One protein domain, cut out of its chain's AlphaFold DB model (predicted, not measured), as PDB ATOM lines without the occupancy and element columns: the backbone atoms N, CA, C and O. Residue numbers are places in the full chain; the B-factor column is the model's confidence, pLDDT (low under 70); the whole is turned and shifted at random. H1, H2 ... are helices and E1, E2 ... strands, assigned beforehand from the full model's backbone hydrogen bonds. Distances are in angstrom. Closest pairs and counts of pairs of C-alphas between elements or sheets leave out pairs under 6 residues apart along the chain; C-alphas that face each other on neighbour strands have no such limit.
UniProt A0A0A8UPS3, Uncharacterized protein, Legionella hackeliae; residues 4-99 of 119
ATOM      1  N   LYS A   4      28.946 -14.948  24.177       94.81
ATOM      2  CA  LYS A   4      29.586 -16.256  24.332       94.81
ATOM      3  C   LYS A   4      28.874 -17.265  23.446       94.81
ATOM      4  O   LYS A   4      27.652 -17.275  23.391       94.81
ATOM      5  N   VAL A   5      29.644 -18.112  22.773       95.44
ATOM      6  CA  VAL A   5      29.122 -19.058  21.782       95.44
ATOM      7  C   VAL A   5      29.526 -20.472  22.169       95.44
ATOM      8  O   VAL A   5      30.689 -20.725  22.486       95.44
ATOM      9  N   LYS A   6      28.560 -21.388  22.136       94.62
ATOM     10  CA  LYS A   6      28.766 -22.832  22.213       94.62
ATOM     11  C   LYS A   6      28.381 -23.443  20.871       94.62
ATOM     12  O   LYS A   6      27.275 -23.218  20.397       94.62
ATOM     13  N   TYR A   7      29.260 -24.244  20.285       93.50
ATOM     14  CA  TYR A   7      28.977 -24.929  19.025       93.50
ATOM     15  C   TYR A   7      28.484 -26.346  19.293       93.50
ATOM     16  O   TYR A   7      29.086 -27.081  20.079       93.50
ATOM     17  N   LEU A   8      27.398 -26.733  18.631       92.56
ATOM     18  CA  LEU A   8      27.012 -28.134  18.527       92.56
ATOM     19  C   LEU A   8      27.926 -28.855  17.524       92.56
ATOM     20  O   LEU A   8      28.494 -28.208  16.636       92.56
ATOM     21  N   PRO A   9      28.039 -30.197  17.605       88.25
ATOM     22  CA  PRO A   9      28.849 -30.972  16.667       88.25
ATOM     23  C   PRO A   9      28.542 -30.669  15.190       88.25
ATOM     24  O   PRO A   9      29.464 -30.608  14.382       88.25
ATOM     25  N   SER A  10      27.278 -30.380  14.847       85.06
ATOM     26  CA  SER A  10      26.869 -30.049  13.473       85.06
ATOM     27  C   SER A  10      27.460 -28.745  12.925       85.06
ATOM     28  O   SER A  10      27.610 -28.615  11.716       85.06
ATOM     29  N   ALA A  11      27.828 -27.787  13.783       83.44
ATOM     30  CA  ALA A  11      28.559 -26.588  13.367       83.44
ATOM     31  C   ALA A  11      30.081 -26.767  13.447       83.44
ATOM     32  O   ALA A  11      30.815 -26.122  12.700       83.44
ATOM     33  N   TRP A  12      30.568 -27.645  14.328       76.88
ATOM     34  CA  TRP A  12      32.004 -27.850  14.545       76.88
ATOM     35  C   TRP A  12      32.714 -28.482  13.342       76.88
ATOM     36  O   TRP A  12      33.896 -28.236  13.110       76.88
ATOM     37  N   CYS A  13      31.991 -29.270  12.544       81.88
ATOM     38  CA  CYS A  13      32.525 -29.897  11.335       81.88
ATOM     39  C   CYS A  13      32.696 -28.927  10.152       81.88
ATOM     40  O   CYS A  13      33.183 -29.338   9.099       81.88
ATOM     41  N   PHE A  14      32.311 -27.655  10.293       89.62
ATOM     42  CA  PHE A  14      32.466 -26.678   9.223       89.62
ATOM     43  C   PHE A  14      33.945 -26.402   8.922       89.62
ATOM     44  O   PHE A  14      34.692 -25.893   9.758       89.62
ATOM     45  N   GLN A  15      34.354 -26.677   7.684       87.69
ATOM     46  CA  GLN A  15      35.704 -26.398   7.203       87.69
ATOM     47  C   GLN A  15      35.679 -25.307   6.137       87.69
ATOM     48  O   GLN A  15      35.174 -25.475   5.027       87.69
ATOM     49  N   SER A  16      36.265 -24.162   6.478       88.06
ATOM     50  CA  SER A  16      36.479 -23.073   5.536       88.06
ATOM     51  C   SER A  16      37.815 -23.241   4.818       88.06
ATOM     52  O   SER A  16      38.853 -23.418   5.442       88.06
ATOM     53  N   THR A  17      37.816 -23.068   3.496       89.75
ATOM     54  CA  THR A  17      39.055 -23.057   2.701       89.75
ATOM     55  C   THR A  17      39.854 -21.755   2.831       89.75
ATOM     56  O   THR A  17      40.965 -21.670   2.324       89.75
ATOM     57  N   LYS A  18      39.275 -20.709   3.441       93.31
ATOM     58  CA  LYS A  18      39.855 -19.351   3.507       93.31
ATOM     59  C   LYS A  18      40.137 -18.861   4.924       93.31
ATOM     60  O   LYS A  18      40.759 -17.817   5.078       93.31
ATOM     61  N   TYR A  19      39.621 -19.556   5.932       94.25
ATOM     62  CA  TYR A  19      39.640 -19.093   7.314       94.25
ATOM     63  C   TYR A  19      39.961 -20.262   8.232       94.25
ATOM     64  O   TYR A  19      39.409 -21.347   8.057       94.25
ATOM     65  N   THR A  20      40.830 -20.032   9.210       95.19
ATOM     66  CA  THR A  20      41.115 -21.014  10.260       95.19
ATOM     67  C   THR A  20      39.900 -21.188  11.180       95.19
ATOM     68  O   THR A  20      39.050 -20.297  11.237       95.19
ATOM     69  N   PRO A  21      39.808 -22.279  11.960       92.75
ATOM     70  CA  PRO A  21      38.710 -22.463  12.914       92.75
ATOM     71  C   PRO A  21      38.537 -21.291  13.894       92.75
ATOM     72  O   PRO A  21      37.418 -20.853  14.136       92.75
ATOM     73  N   SER A  22      39.640 -20.714  14.388       94.06
ATOM     74  CA  SER A  22      39.601 -19.526  15.257       94.06
ATOM     75  C   SER A  22      39.022 -18.298  14.539       94.06
ATOM     76  O   SER A  22      38.189 -17.578  15.083       94.06
ATOM     77  N   GLN A  23      39.386 -18.095  13.269       95.69
ATOM     78  CA  GLN A  23      38.841 -17.007  12.451       95.69
ATOM     79  C   GLN A  23      37.362 -17.200  12.112       95.69
ATOM     80  O   GLN A  23      36.640 -16.209  11.976       95.69
ATOM     81  N   VAL A  24      36.920 -18.447  11.931       95.19
ATOM     82  CA  VAL A  24      35.499 -18.782  11.784       95.19
ATOM     83  C   VAL A  24      34.760 -18.403  13.064       95.19
ATOM     84  O   VAL A  24      33.801 -17.641  12.989       95.19
ATOM     85  N   ASP A  25      35.243 -18.854  14.223       94.88
ATOM     86  CA  ASP A  25      34.629 -18.554  15.521       94.88
ATOM     87  C   ASP A  25      34.504 -17.044  15.777       94.88
ATOM     88  O   ASP A  25      33.430 -16.547  16.116       94.88
ATOM     89  N   GLU A  26      35.577 -16.292  15.537       95.94
ATOM     90  CA  GLU A  26      35.581 -14.834  15.659       95.94
ATOM     91  C   GLU A  26      34.510 -14.174  14.773       95.94
ATOM     92  O   GLU A  26      33.778 -13.294  15.223       95.94
ATOM     93  N   ARG A  27      34.361 -14.624  13.522       96.12
ATOM     94  CA  ARG A  27      33.362 -14.081  12.583       96.12
ATOM     95  C   ARG A  27      31.936 -14.354  13.029       96.12
ATOM     96  O   ARG A  27      31.099 -13.460  12.925       96.12
ATOM     97  N   ILE A  28      31.669 -15.551  13.541       96.44
ATOM     98  CA  ILE A  28      30.353 -15.904  14.082       96.44
ATOM     99  C   ILE A  28      30.046 -15.060  15.323       96.44
ATOM    100  O   ILE A  28      28.968 -14.474  15.411       96.44
ATOM    101  N   LYS A  29      31.010 -14.900  16.240       96.56
ATOM    102  CA  LYS A  29      30.870 -14.023  17.414       96.56
ATOM    103  C   LYS A  29      30.570 -12.579  17.030       96.56
ATOM    104  O   LYS A  29      29.681 -11.976  17.622       96.56
ATOM    105  N   LEU A  30      31.279 -12.028  16.045       96.69
ATOM    106  CA  LEU A  30      31.036 -10.667  15.562       96.69
ATOM    107  C   LEU A  30      29.629 -10.524  14.964       96.69
ATOM    108  O   LEU A  30      28.918  -9.581  15.300       96.69
ATOM    109  N   ALA A  31      29.185 -11.485  14.156       96.69
ATOM    110  CA  ALA A  31      27.837 -11.456  13.592       96.69
ATOM    111  C   ALA A  31      26.730 -11.547  14.654       96.69
ATOM    112  O   ALA A  31      25.729 -10.835  14.563       96.69
ATOM    113  N   LEU A  32      26.916 -12.384  15.679       96.50
ATOM    114  CA  LEU A  32      25.980 -12.500  16.800       96.50
ATOM    115  C   LEU A  32      25.998 -11.255  17.694       96.50
ATOM    116  O   LEU A  32      24.948 -10.795  18.127       96.50
ATOM    117  N   LEU A  33      27.167 -10.652  17.921       95.31
ATOM    118  CA  LEU A  33      27.267  -9.370  18.619       95.31
ATOM    119  C   LEU A  33      26.516  -8.272  17.858       95.31
ATOM    120  O   LEU A  33      25.803  -7.480  18.468       95.31
ATOM    121  N   ARG A  34      26.647  -8.237  16.528       94.56
ATOM    122  CA  ARG A  34      25.901  -7.307  15.677       94.56
ATOM    123  C   ARG A  34      24.393  -7.507  15.806       94.56
ATOM    124  O   ARG A  34      23.683  -6.514  15.921       94.56
ATOM    125  N   TYR A  35      23.931  -8.756  15.805       94.38
ATOM    126  CA  TYR A  35      22.528  -9.093  16.043       94.38
ATOM    127  C   TYR A  35      22.041  -8.550  17.395       94.38
ATOM    128  O   TYR A  35      21.078  -7.792  17.406       94.38
ATOM    129  N   VAL A  36      22.763  -8.809  18.494       92.69
ATOM    130  CA  VAL A  36      22.407  -8.283  19.829       92.69
ATOM    131  C   VAL A  36      22.353  -6.758  19.843       92.69
ATOM    132  O   VAL A  36      21.432  -6.187  20.406       92.69
ATOM    133  N   ILE A  37      23.320  -6.079  19.218       92.19
ATOM    134  CA  ILE A  37      23.344  -4.608  19.167       92.19
ATOM    135  C   ILE A  37      22.106  -4.051  18.458       92.19
ATOM    136  O   ILE A  37      21.619  -2.991  18.838       92.19
ATOM    137  N   GLU A  38      21.626  -4.709  17.403       91.75
ATOM    138  CA  GLU A  38      20.421  -4.261  16.704       91.75
ATOM    139  C   GLU A  38      19.149  -4.629  17.472       91.75
ATOM    140  O   GLU A  38      18.278  -3.772  17.603       91.75
ATOM    141  N   ASP A  39      19.065  -5.833  18.044       90.69
ATOM    142  CA  ASP A  39      17.894  -6.243  18.826       90.69
ATOM    143  C   ASP A  39      17.756  -5.424  20.118       90.69
ATOM    144  O   ASP A  39      16.667  -4.975  20.449       90.69
ATOM    145  N   GLN A  40      18.861  -5.079  20.790       90.75
ATOM    146  CA  GLN A  40      18.858  -4.231  21.990       90.75
ATOM    147  C   GLN A  40      18.284  -2.830  21.742       90.75
ATOM    148  O   GLN A  40      17.740  -2.222  22.662       90.75
ATOM    149  N   LYS A  41      18.362  -2.298  20.516       91.44
ATOM    150  CA  LYS A  41      17.711  -1.014  20.190       91.44
ATOM    151  C   LYS A  41      16.187  -1.114  20.208       91.44
ATOM    152  O   LYS A  41      15.525  -0.094  20.365       91.44
ATOM    153  N   ILE A  42      15.656  -2.317  20.001       90.88
ATOM    154  CA  ILE A  42      14.225  -2.617  19.942       90.88
ATOM    155  C   ILE A  42      13.750  -3.120  21.312       90.88
ATOM    156  O   ILE A  42      12.743  -2.644  21.832       90.88
ATOM    157  N   CYS A  43      14.514  -4.030  21.918       88.19
ATOM    158  CA  CYS A  43      14.209  -4.740  23.156       88.19
ATOM    159  C   CYS A  43      15.369  -4.621  24.167       88.19
ATOM    160  O   CYS A  43      16.026  -5.617  24.486       88.19
ATOM    161  N   PRO A  44      15.659  -3.420  24.700       88.62
ATOM    162  CA  PRO A  44      16.803  -3.207  25.589       88.62
ATOM    163  C   PRO A  44      16.748  -4.055  26.868       88.62
ATOM    164  O   PRO A  44      17.788  -4.440  27.393       88.62
ATOM    165  N   GLN A  45      15.548  -4.396  27.342       87.31
ATOM    166  CA  GLN A  45      15.324  -5.225  28.528       87.31
ATOM    167  C   GLN A  45      15.844  -6.663  28.394       87.31
ATOM    168  O   GLN A  45      16.099  -7.308  29.409       87.31
ATOM    169  N   ASN A  46      16.025  -7.160  27.166       85.25
ATOM    170  CA  ASN A  46      16.517  -8.517  26.921       85.25
ATOM    171  C   ASN A  46      18.040  -8.624  27.103       85.25
ATOM    172  O   ASN A  46      18.570  -9.731  27.216       85.25
ATOM    173  N   TYR A  47      18.756  -7.493  27.149       87.69
ATOM    174  CA  TYR A  47      20.215  -7.475  27.111       87.69
ATOM    175  C   TYR A  47      20.820  -6.562  28.177       87.69
ATOM    176  O   TYR A  47      20.754  -5.336  28.101       87.69
ATOM    177  N   SER A  48      21.489  -7.182  29.147       84.62
ATOM    178  CA  SER A  48      22.294  -6.489  30.156       84.62
ATOM    179  C   SER A  48      23.700  -6.199  29.624       84.62
ATOM    180  O   SER A  48      24.311  -7.043  28.973       84.62
ATOM    181  N   GLU A  49      24.251  -5.024  29.927       82.12
ATOM    182  CA  GLU A  49      25.616  -4.672  29.510       82.12
ATOM    183  C   GLU A  49      26.703  -5.480  30.236       82.12
ATOM    184  O   GLU A  49      27.775  -5.721  29.662       82.12
ATOM    185  N   ASP A  50      26.404  -5.933  31.457       86.81
ATOM    186  CA  ASP A  50      27.337  -6.616  32.357       86.81
ATOM    187  C   ASP A  50      27.345  -8.136  32.170       86.81
ATOM    188  O   ASP A  50      28.352  -8.807  32.426       86.81
ATOM    189  N   ILE A  51      26.229  -8.693  31.697       88.06
ATOM    190  CA  ILE A  51      26.044 -10.134  31.541       88.06
ATOM    191  C   ILE A  51      26.231 -10.508  30.069       88.06
ATOM    192  O   ILE A  51      25.555  -9.959  29.202       88.06
ATOM    193  N   PRO A  52      27.120 -11.463  29.743       91.12
ATOM    194  CA  PRO A  52      27.254 -11.919  28.372       91.12
ATOM    195  C   PRO A  52      25.980 -12.598  27.863       91.12
ATOM    196  O   PRO A  52      25.445 -13.478  28.538       91.12
ATOM    197  N   THR A  53      25.575 -12.294  26.633       93.25
ATOM    198  CA  THR A  53      24.549 -13.068  25.925       93.25
ATOM    199  C   THR A  53      25.146 -14.397  25.471       93.25
ATOM    200  O   THR A  53      26.221 -14.436  24.861       93.25
ATOM    201  N   PHE A  54      24.472 -15.501  25.785       94.81
ATOM    202  CA  PHE A  54      24.926 -16.845  25.437       94.81
ATOM    203  C   PHE A  54      24.151 -17.378  24.239       94.81
ATOM    204  O   PHE A  54      22.924 -17.413  24.263       94.81
ATOM    205  N   PHE A  55      24.891 -17.860  23.248       95.88
ATOM    206  CA  PHE A  55      24.361 -18.454  22.033       95.88
ATOM    207  C   PHE A  55      24.783 -19.911  21.898       95.88
ATOM    208  O   PHE A  55      25.920 -20.279  22.219       95.88
ATOM    209  N   ILE A  56      23.880 -20.723  21.363       95.50
ATOM    210  CA  ILE A  56      24.185 -22.052  20.841       95.50
ATOM    211  C   ILE A  56      24.153 -21.950  19.320       95.50
ATOM    212  O   ILE A  56      23.198 -21.411  18.782       95.50
ATOM    213  N   VAL A  57      25.192 -22.436  18.639       96.06
ATOM    214  CA  VAL A  57      25.307 -22.413  17.173       96.06
ATOM    215  C   VAL A  57      25.335 -23.834  16.620       96.06
ATOM    216  O   VAL A  57      26.056 -24.699  17.126       96.06
ATOM    217  N   SER A  58      24.584 -24.058  15.549       95.12
ATOM    218  CA  SER A  58      24.479 -25.323  14.824       95.12
ATOM    219  C   SER A  58      24.452 -25.096  13.310       95.12
ATOM    220  O   SER A  58      24.328 -23.971  12.831       95.12
ATOM    221  N   ASN A  59      24.616 -26.179  12.546       94.38
ATOM    222  CA  ASN A  59      24.368 -26.216  11.098       94.38
ATOM    223  C   ASN A  59      25.088 -25.109  10.300       94.38
ATOM    224  O   ASN A  59      24.531 -24.526   9.370       94.38
ATOM    225  N   LEU A  60      26.340 -24.812  10.664       96.69
ATOM    226  CA  LEU A  60      27.158 -23.839   9.948       96.69
ATOM    227  C   LEU A  60      27.565 -24.400   8.579       96.69
ATOM    228  O   LEU A  60      28.286 -25.392   8.482       96.69
ATOM    229  N   VAL A  61      27.120 -23.737   7.515       95.50
ATOM    230  CA  VAL A  61      27.334 -24.133   6.121       95.50
ATOM    231  C   VAL A  61      27.747 -22.944   5.256       95.50
ATOM    232  O   VAL A  61      27.479 -21.777   5.554       95.50
ATOM    233  N   LYS A  62      28.406 -23.236   4.132       95.00
ATOM    234  CA  LYS A  62      28.802 -22.231   3.140       95.00
ATOM    235  C   LYS A  62      27.748 -22.137   2.040       95.00
ATOM    236  O   LYS A  62      27.472 -23.127   1.372       95.00
ATOM    237  N   LEU A  63      27.242 -20.930   1.795       92.94
ATOM    238  CA  LEU A  63      26.317 -20.605   0.709       92.94
ATOM    239  C   LEU A  63      26.990 -19.609  -0.244       92.94
ATOM    240  O   LEU A  63      26.950 -18.392  -0.050       92.94
ATOM    241  N   GLY A  64      27.679 -20.130  -1.262       91.88
ATOM    242  CA  GLY A  64      28.468 -19.307  -2.182       91.88
ATOM    243  C   GLY A  64      29.595 -18.558  -1.459       91.88
ATOM    244  O   GLY A  64      30.539 -19.175  -0.957       91.88
ATOM    245  N   SER A  65      29.523 -17.224  -1.426       92.62
ATOM    246  CA  SER A  65      30.464 -16.365  -0.688       92.62
ATOM    247  C   SER A  65      30.065 -16.108   0.768       92.62
ATOM    248  O   SER A  65      30.894 -15.606   1.526       92.62
ATOM    249  N   LYS A  66      28.833 -16.450   1.152       95.31
ATOM    250  CA  LYS A  66      28.260 -16.208   2.477       95.31
ATOM    251  C   LYS A  66      28.292 -17.467   3.335       95.31
ATOM    252  O   LYS A  66      28.466 -18.576   2.825       95.31
ATOM    253  N   TRP A  67      28.105 -17.292   4.637       96.44
ATOM    254  CA  TRP A  67      27.878 -18.390   5.575       96.44
ATOM    255  C   TRP A  67      26.462 -18.324   6.117       96.44
ATOM    256  O   TRP A  67      25.957 -17.232   6.354       96.44
ATOM    257  N   SER A  68      25.853 -19.491   6.287       96.62
ATOM    258  CA  SER A  68      24.569 -19.677   6.952       96.62
ATOM    259  C   SER A  68      24.792 -20.531   8.184       96.62
ATOM    260  O   SER A  68      25.525 -21.513   8.102       96.62
ATOM    261  N   PHE A  69      24.176 -20.183   9.302       97.00
ATOM    262  CA  PHE A  69      24.192 -21.005  10.505       97.00
ATOM    263  C   PHE A  69      22.924 -20.793  11.308       97.00
ATOM    264  O   PHE A  69      22.343 -19.707  11.295       97.00
ATOM    265  N   ASP A  70      22.541 -21.828  12.036       96.38
ATOM    266  CA  ASP A  70      21.442 -21.752  12.977       96.38
ATOM    267  C   ASP A  70      21.979 -21.356  14.350       96.38
ATOM    268  O   ASP A  70      23.104 -21.708  14.731       96.38
ATOM    269  N   PHE A  71      21.182 -20.602  15.096       95.81
ATOM    270  CA  PHE A  71      21.500 -20.218  16.456       95.81
ATOM    271  C   PHE A  71      20.251 -20.081  17.324       95.81
ATOM    272  O   PHE A  71      19.162 -19.788  16.833       95.81
ATOM    273  N   SER A  72      20.431 -20.249  18.629       94.69
ATOM    274  CA  SER A  72      19.440 -19.893  19.643       94.69
ATOM    275  C   SER A  72      20.099 -19.139  20.793       94.69
ATOM    276  O   SER A  72      21.288 -19.317  21.088       94.69
ATOM    277  N   GLU A  73      19.327 -18.259  21.421       92.88
ATOM    278  CA  GLU A  73      19.716 -17.548  22.635       92.88
ATOM    279  C   GLU A  73      19.408 -18.427  23.847       92.88
ATOM    280  O   GLU A  73      18.419 -19.153  23.878       92.88
ATOM    281  N   ARG A  74      20.266 -18.414  24.869       81.69
ATOM    282  CA  ARG A  74      20.002 -19.208  26.073       81.69
ATOM    283  C   ARG A  74      18.743 -18.688  26.775       81.69
ATOM    284  O   ARG A  74      18.759 -17.573  27.283       81.69
ATOM    285  N   GLY A  75      17.732 -19.546  26.892       75.56
ATOM    286  CA  GLY A  75      16.422 -19.189  27.451       75.56
ATOM    287  C   GLY A  75      15.384 -18.828  26.388       75.56
ATOM    288  O   GLY A  75      14.259 -18.513  26.750       75.56
ATOM    289  N   ASP A  76      15.762 -18.896  25.109       79.62
ATOM    290  CA  ASP A  76      14.861 -18.800  23.970       79.62
ATOM    291  C   ASP A  76      14.738 -20.176  23.300       79.62
ATOM    292  O   ASP A  76      15.745 -20.818  22.977       79.62
ATOM    293  N   ASP A  77      13.501 -20.621  23.095       80.50
ATOM    294  CA  ASP A  77      13.189 -21.872  22.400       80.50
ATOM    295  C   ASP A  77      13.146 -21.685  20.872       80.50
ATOM    296  O   ASP A  77      13.017 -22.652  20.118       80.50
ATOM    297  N   LEU A  78      13.296 -20.446  20.391       88.88
ATOM    298  CA  LEU A  78      13.296 -20.125  18.971       88.88
ATOM    299  C   LEU A  78      14.669 -20.359  18.338       88.88
ATOM    300  O   LEU A  78      15.681 -19.738  18.687       88.88
ATOM    301  N   ILE A  79      14.678 -21.212  17.316       91.81
ATOM    302  CA  ILE A  79      15.829 -21.380  16.434       91.81
ATOM    303  C   ILE A  79      15.755 -20.315  15.343       91.81
ATOM    304  O   ILE A  79      14.764 -20.181  14.625       91.81
ATOM    305  N   LYS A  80      16.842 -19.568  15.192       94.75
ATOM    306  CA  LYS A  80      17.008 -18.537  14.170       94.75
ATOM    307  C   LYS A  80      18.098 -18.967  13.197       94.75
ATOM    308  O   LYS A  80      19.066 -19.608  13.590       94.75
ATOM    309  N   ASN A  81      17.977 -18.583  11.937       96.06
ATOM    310  CA  ASN A  81      19.022 -18.735  10.933       96.06
ATOM    311  C   ASN A  81      19.650 -17.379  10.629       96.06
ATOM    312  O   ASN A  81      18.934 -16.420  10.340       96.06
ATOM    313  N   ALA A  82      20.978 -17.301  10.668       96.50
ATOM    314  CA  ALA A  82      21.741 -16.128  10.269       96.50
ATOM    315  C   ALA A  82      22.511 -16.393   8.975       96.50
ATOM    316  O   ALA A  82      23.252 -17.368   8.868       96.50
ATOM    317  N   ILE A  83      22.417 -15.452   8.034       96.62
ATOM    318  CA  ILE A  83      23.264 -15.395   6.842       96.62
ATOM    319  C   ILE A  83      24.202 -14.192   6.946       96.62
ATOM    320  O   ILE A  83      23.753 -13.046   7.052       96.62
ATOM    321  N   ILE A  84      25.510 -14.450   6.859       96.62
ATOM    322  CA  ILE A  84      26.569 -13.445   7.032       96.62
ATOM    323  C   ILE A  84      27.530 -13.405   5.845       96.62
ATOM    324  O   ILE A  84      27.760 -14.411   5.169       96.62
ATOM    325  N   ASP A  85      28.151 -12.245   5.627       96.50
ATOM    326  CA  ASP A  85      29.376 -12.156   4.834       96.50
ATOM    327  C   ASP A  85      30.589 -12.348   5.764       96.50
ATOM    328  O   ASP A  85      30.864 -11.475   6.589       96.50
ATOM    329  N   PRO A  86      31.362 -13.444   5.643       95.12
ATOM    330  CA  PRO A  86      32.536 -13.673   6.488       95.12
ATOM    331  C   PRO A  86      33.663 -12.646   6.291       95.12
ATOM    332  O   PRO A  86      34.604 -12.603   7.089       95.12
ATOM    333  N   ARG A  87      33.617 -11.827   5.233       95.69
ATOM    334  CA  ARG A  87      34.541 -10.700   5.030       95.69
ATOM    335  C   ARG A  87      34.115  -9.455   5.800       95.69
ATOM    336  O   ARG A  87      34.969  -8.629   6.100       95.69
ATOM    337  N   ASN A  88      32.829  -9.337   6.123       95.81
ATOM    338  CA  ASN A  88      32.267  -8.231   6.887       95.81
ATOM    339  C   ASN A  88      31.198  -8.740   7.877       95.81
ATOM    340  O   ASN A  88      30.006  -8.480   7.690       95.81
ATOM    341  N   PRO A  89      31.602  -9.475   8.931       89.88
ATOM    342  CA  PRO A  89      30.663 -10.112   9.858       89.88
ATOM    343  C   PRO A  89      29.860  -9.108  10.699       89.88
ATOM    344  O   PRO A  89      28.779  -9.440  11.163       89.88
ATOM    345  N   MET A  90      30.352  -7.874  10.861       93.31
ATOM    346  CA  MET A  90      29.634  -6.770  11.520       93.31
ATOM    347  C   MET A  90      28.706  -5.997  10.566       93.31
ATOM    348  O   MET A  90      28.076  -5.020  10.974       93.31
ATOM    349  N   GLY A  91      28.644  -6.397   9.293       88.69
ATOM    350  CA  GLY A  91      27.744  -5.825   8.300       88.69
ATOM    351  C   GLY A  91      26.276  -6.177   8.558       88.69
ATOM    352  O   GLY A  91      25.857  -6.501   9.668       88.69
ATOM    353  N   LYS A  92      25.449  -6.102   7.512       87.88
ATOM    354  CA  LYS A  92      24.045  -6.512   7.614       87.88
ATOM    355  C   LYS A  92      23.957  -8.037   7.741       87.88
ATOM    356  O   LYS A  92      24.113  -8.741   6.745       87.88
ATOM    357  N   THR A  93      23.667  -8.520   8.944       87.88
ATOM    358  CA  THR A  93      23.236  -9.902   9.185       87.88
ATOM    359  C   THR A  93      21.780 -10.042   8.751       87.88
ATOM    360  O   THR A  93      20.937  -9.237   9.148       87.88
ATOM    361  N   VAL A  94      21.474 -11.039   7.920       90.38
ATOM    362  CA  VAL A  94      20.083 -11.400   7.613       90.38
ATOM    363  C   VAL A  94      19.687 -12.514   8.564       90.38
ATOM    364  O   VAL A  94      20.332 -13.559   8.552       90.38
ATOM    365  N   VAL A  95      18.665 -12.277   9.384       91.38
ATOM    366  CA  VAL A  95      18.150 -13.256  10.344       91.38
ATOM    367  C   VAL A  95      16.736 -13.652   9.948       91.38
ATOM    368  O   VAL A  95      15.912 -12.785   9.669       91.38
ATOM    369  N   THR A  96      16.475 -14.954   9.915       90.56
ATOM    370  CA  THR A  96      15.134 -15.527   9.737       90.56
ATOM    371  C   THR A  96      14.816 -16.377  10.957       90.56
ATOM    372  O   THR A  96      15.690 -17.095  11.436       90.56
ATOM    373  N   VAL A  97      13.598 -16.296  11.477       86.19
ATOM    374  CA  VAL A  97      13.162 -17.115  12.615       86.19
ATOM    375  C   VAL A  97      12.457 -18.353  12.074       86.19
ATOM    376  O   VAL A  97      11.581 -18.232  11.219       86.19
ATOM    377  N   TYR A  98      12.837 -19.535  12.554       78.50
ATOM    378  CA  TYR A  98      12.022 -20.727  12.372       78.50
ATOM    379  C   TYR A  98      11.041 -20.792  13.537       78.50
ATOM    380  O   TYR A  98      11.417 -21.137  14.657       78.50
ATOM    381  N   GLU A  99       9.776 -20.464  13.284       58.25
ATOM    382  CA  GLU A  99       8.709 -20.858  14.199       58.25
ATOM    383  C   GLU A  99       8.525 -22.368  14.051       58.25
ATOM    384  O   GLU A  99       7.817 -22.865  13.174       58.25
TER     385      GLU A  99
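This is residues 4 to 99 of the 119 residues of an uncharacterized protein of Legionella hackeliae (UniProt A0A0A8UPS3). A strongly twisted sheet of five strands curls round one long helix, H2, which covers one face of it, while the short helix H1 sits beside the strands at the sheet's level. The link from H2 to E2, residues 41 to 52, loops out at one end of the long axis, and Thr 17, in the link before H2, lies at the other. The printed part has 96 residues with two named helices and five named strands, in the order E1, H1, H2, E2, E3, E4, E5. The sheet's order is E1, E2, E3, E4, E5, mixed, and the class is mixed, helices and strands. The whole is compact, with a radius of gyration of the C-alphas of 12.8 A, and elongated in outline, spanning 39 by 25 by 25 A.

Edge strand E1, residues 4 to 7, is the parallel neighbour of E2, residues 53 to 63, with N 6 and O 55 2.9 A apart. Between them in the chain come H1, residues 9 to 12, and H2, residues 21 to 40; this strand-helix-strand unit, two parallel neighbours with helices between, has a left-handed crossover. H1 is at the sheet's level, and its closest C-alphas with E2 are those of Ala 11 and Ser 58, 4.5 A apart. H2 is on one face of the sheet, in two layers, helix and sheet; its closest C-alphas with E1 are those of Lys 29 and Val 5, 6.9 A apart. H1 and H2 are apart. E2 bends by 65 degrees at residue 59 and forms a hairpin with E3, residues 66 to 73, with N 58 and O 70 2.9 A apart. E3 forms a hairpin with E4, residues 79 to 84, with N 71 and O 80 2.8 A apart. E4 forms a hairpin with edge strand E5, residues 94 to 98, with N 81 and O 96 2.8 A apart. E2 to E5 are a meander, each strand the antiparallel neighbour of the one before. In H2 every O i to N i+4 pair is within hydrogen-bond range; H1 is too short for such a pair.

E1 begins at C-alpha 4, (29.586, -16.256, 24.332), and is 10.2 A long. H1 follows, residues 9 to 12. H2 runs 28.4 A from C-alpha 21 at (38.710, -22.463, 12.914). E2 measures 26.4 A, E3 21.9 A and E4 16.3 A. E5 ends at C-alpha 98, (12.022, -20.727, 12.372).

The C-alphas farthest apart are those of Thr 17 and Gln 45, 39.3 A. The printed part has no cut, and the link from H2 to E2 is long, with 12 residues. The mean pLDDT of the printed part is 91.3, and residue 99 alone is under 70.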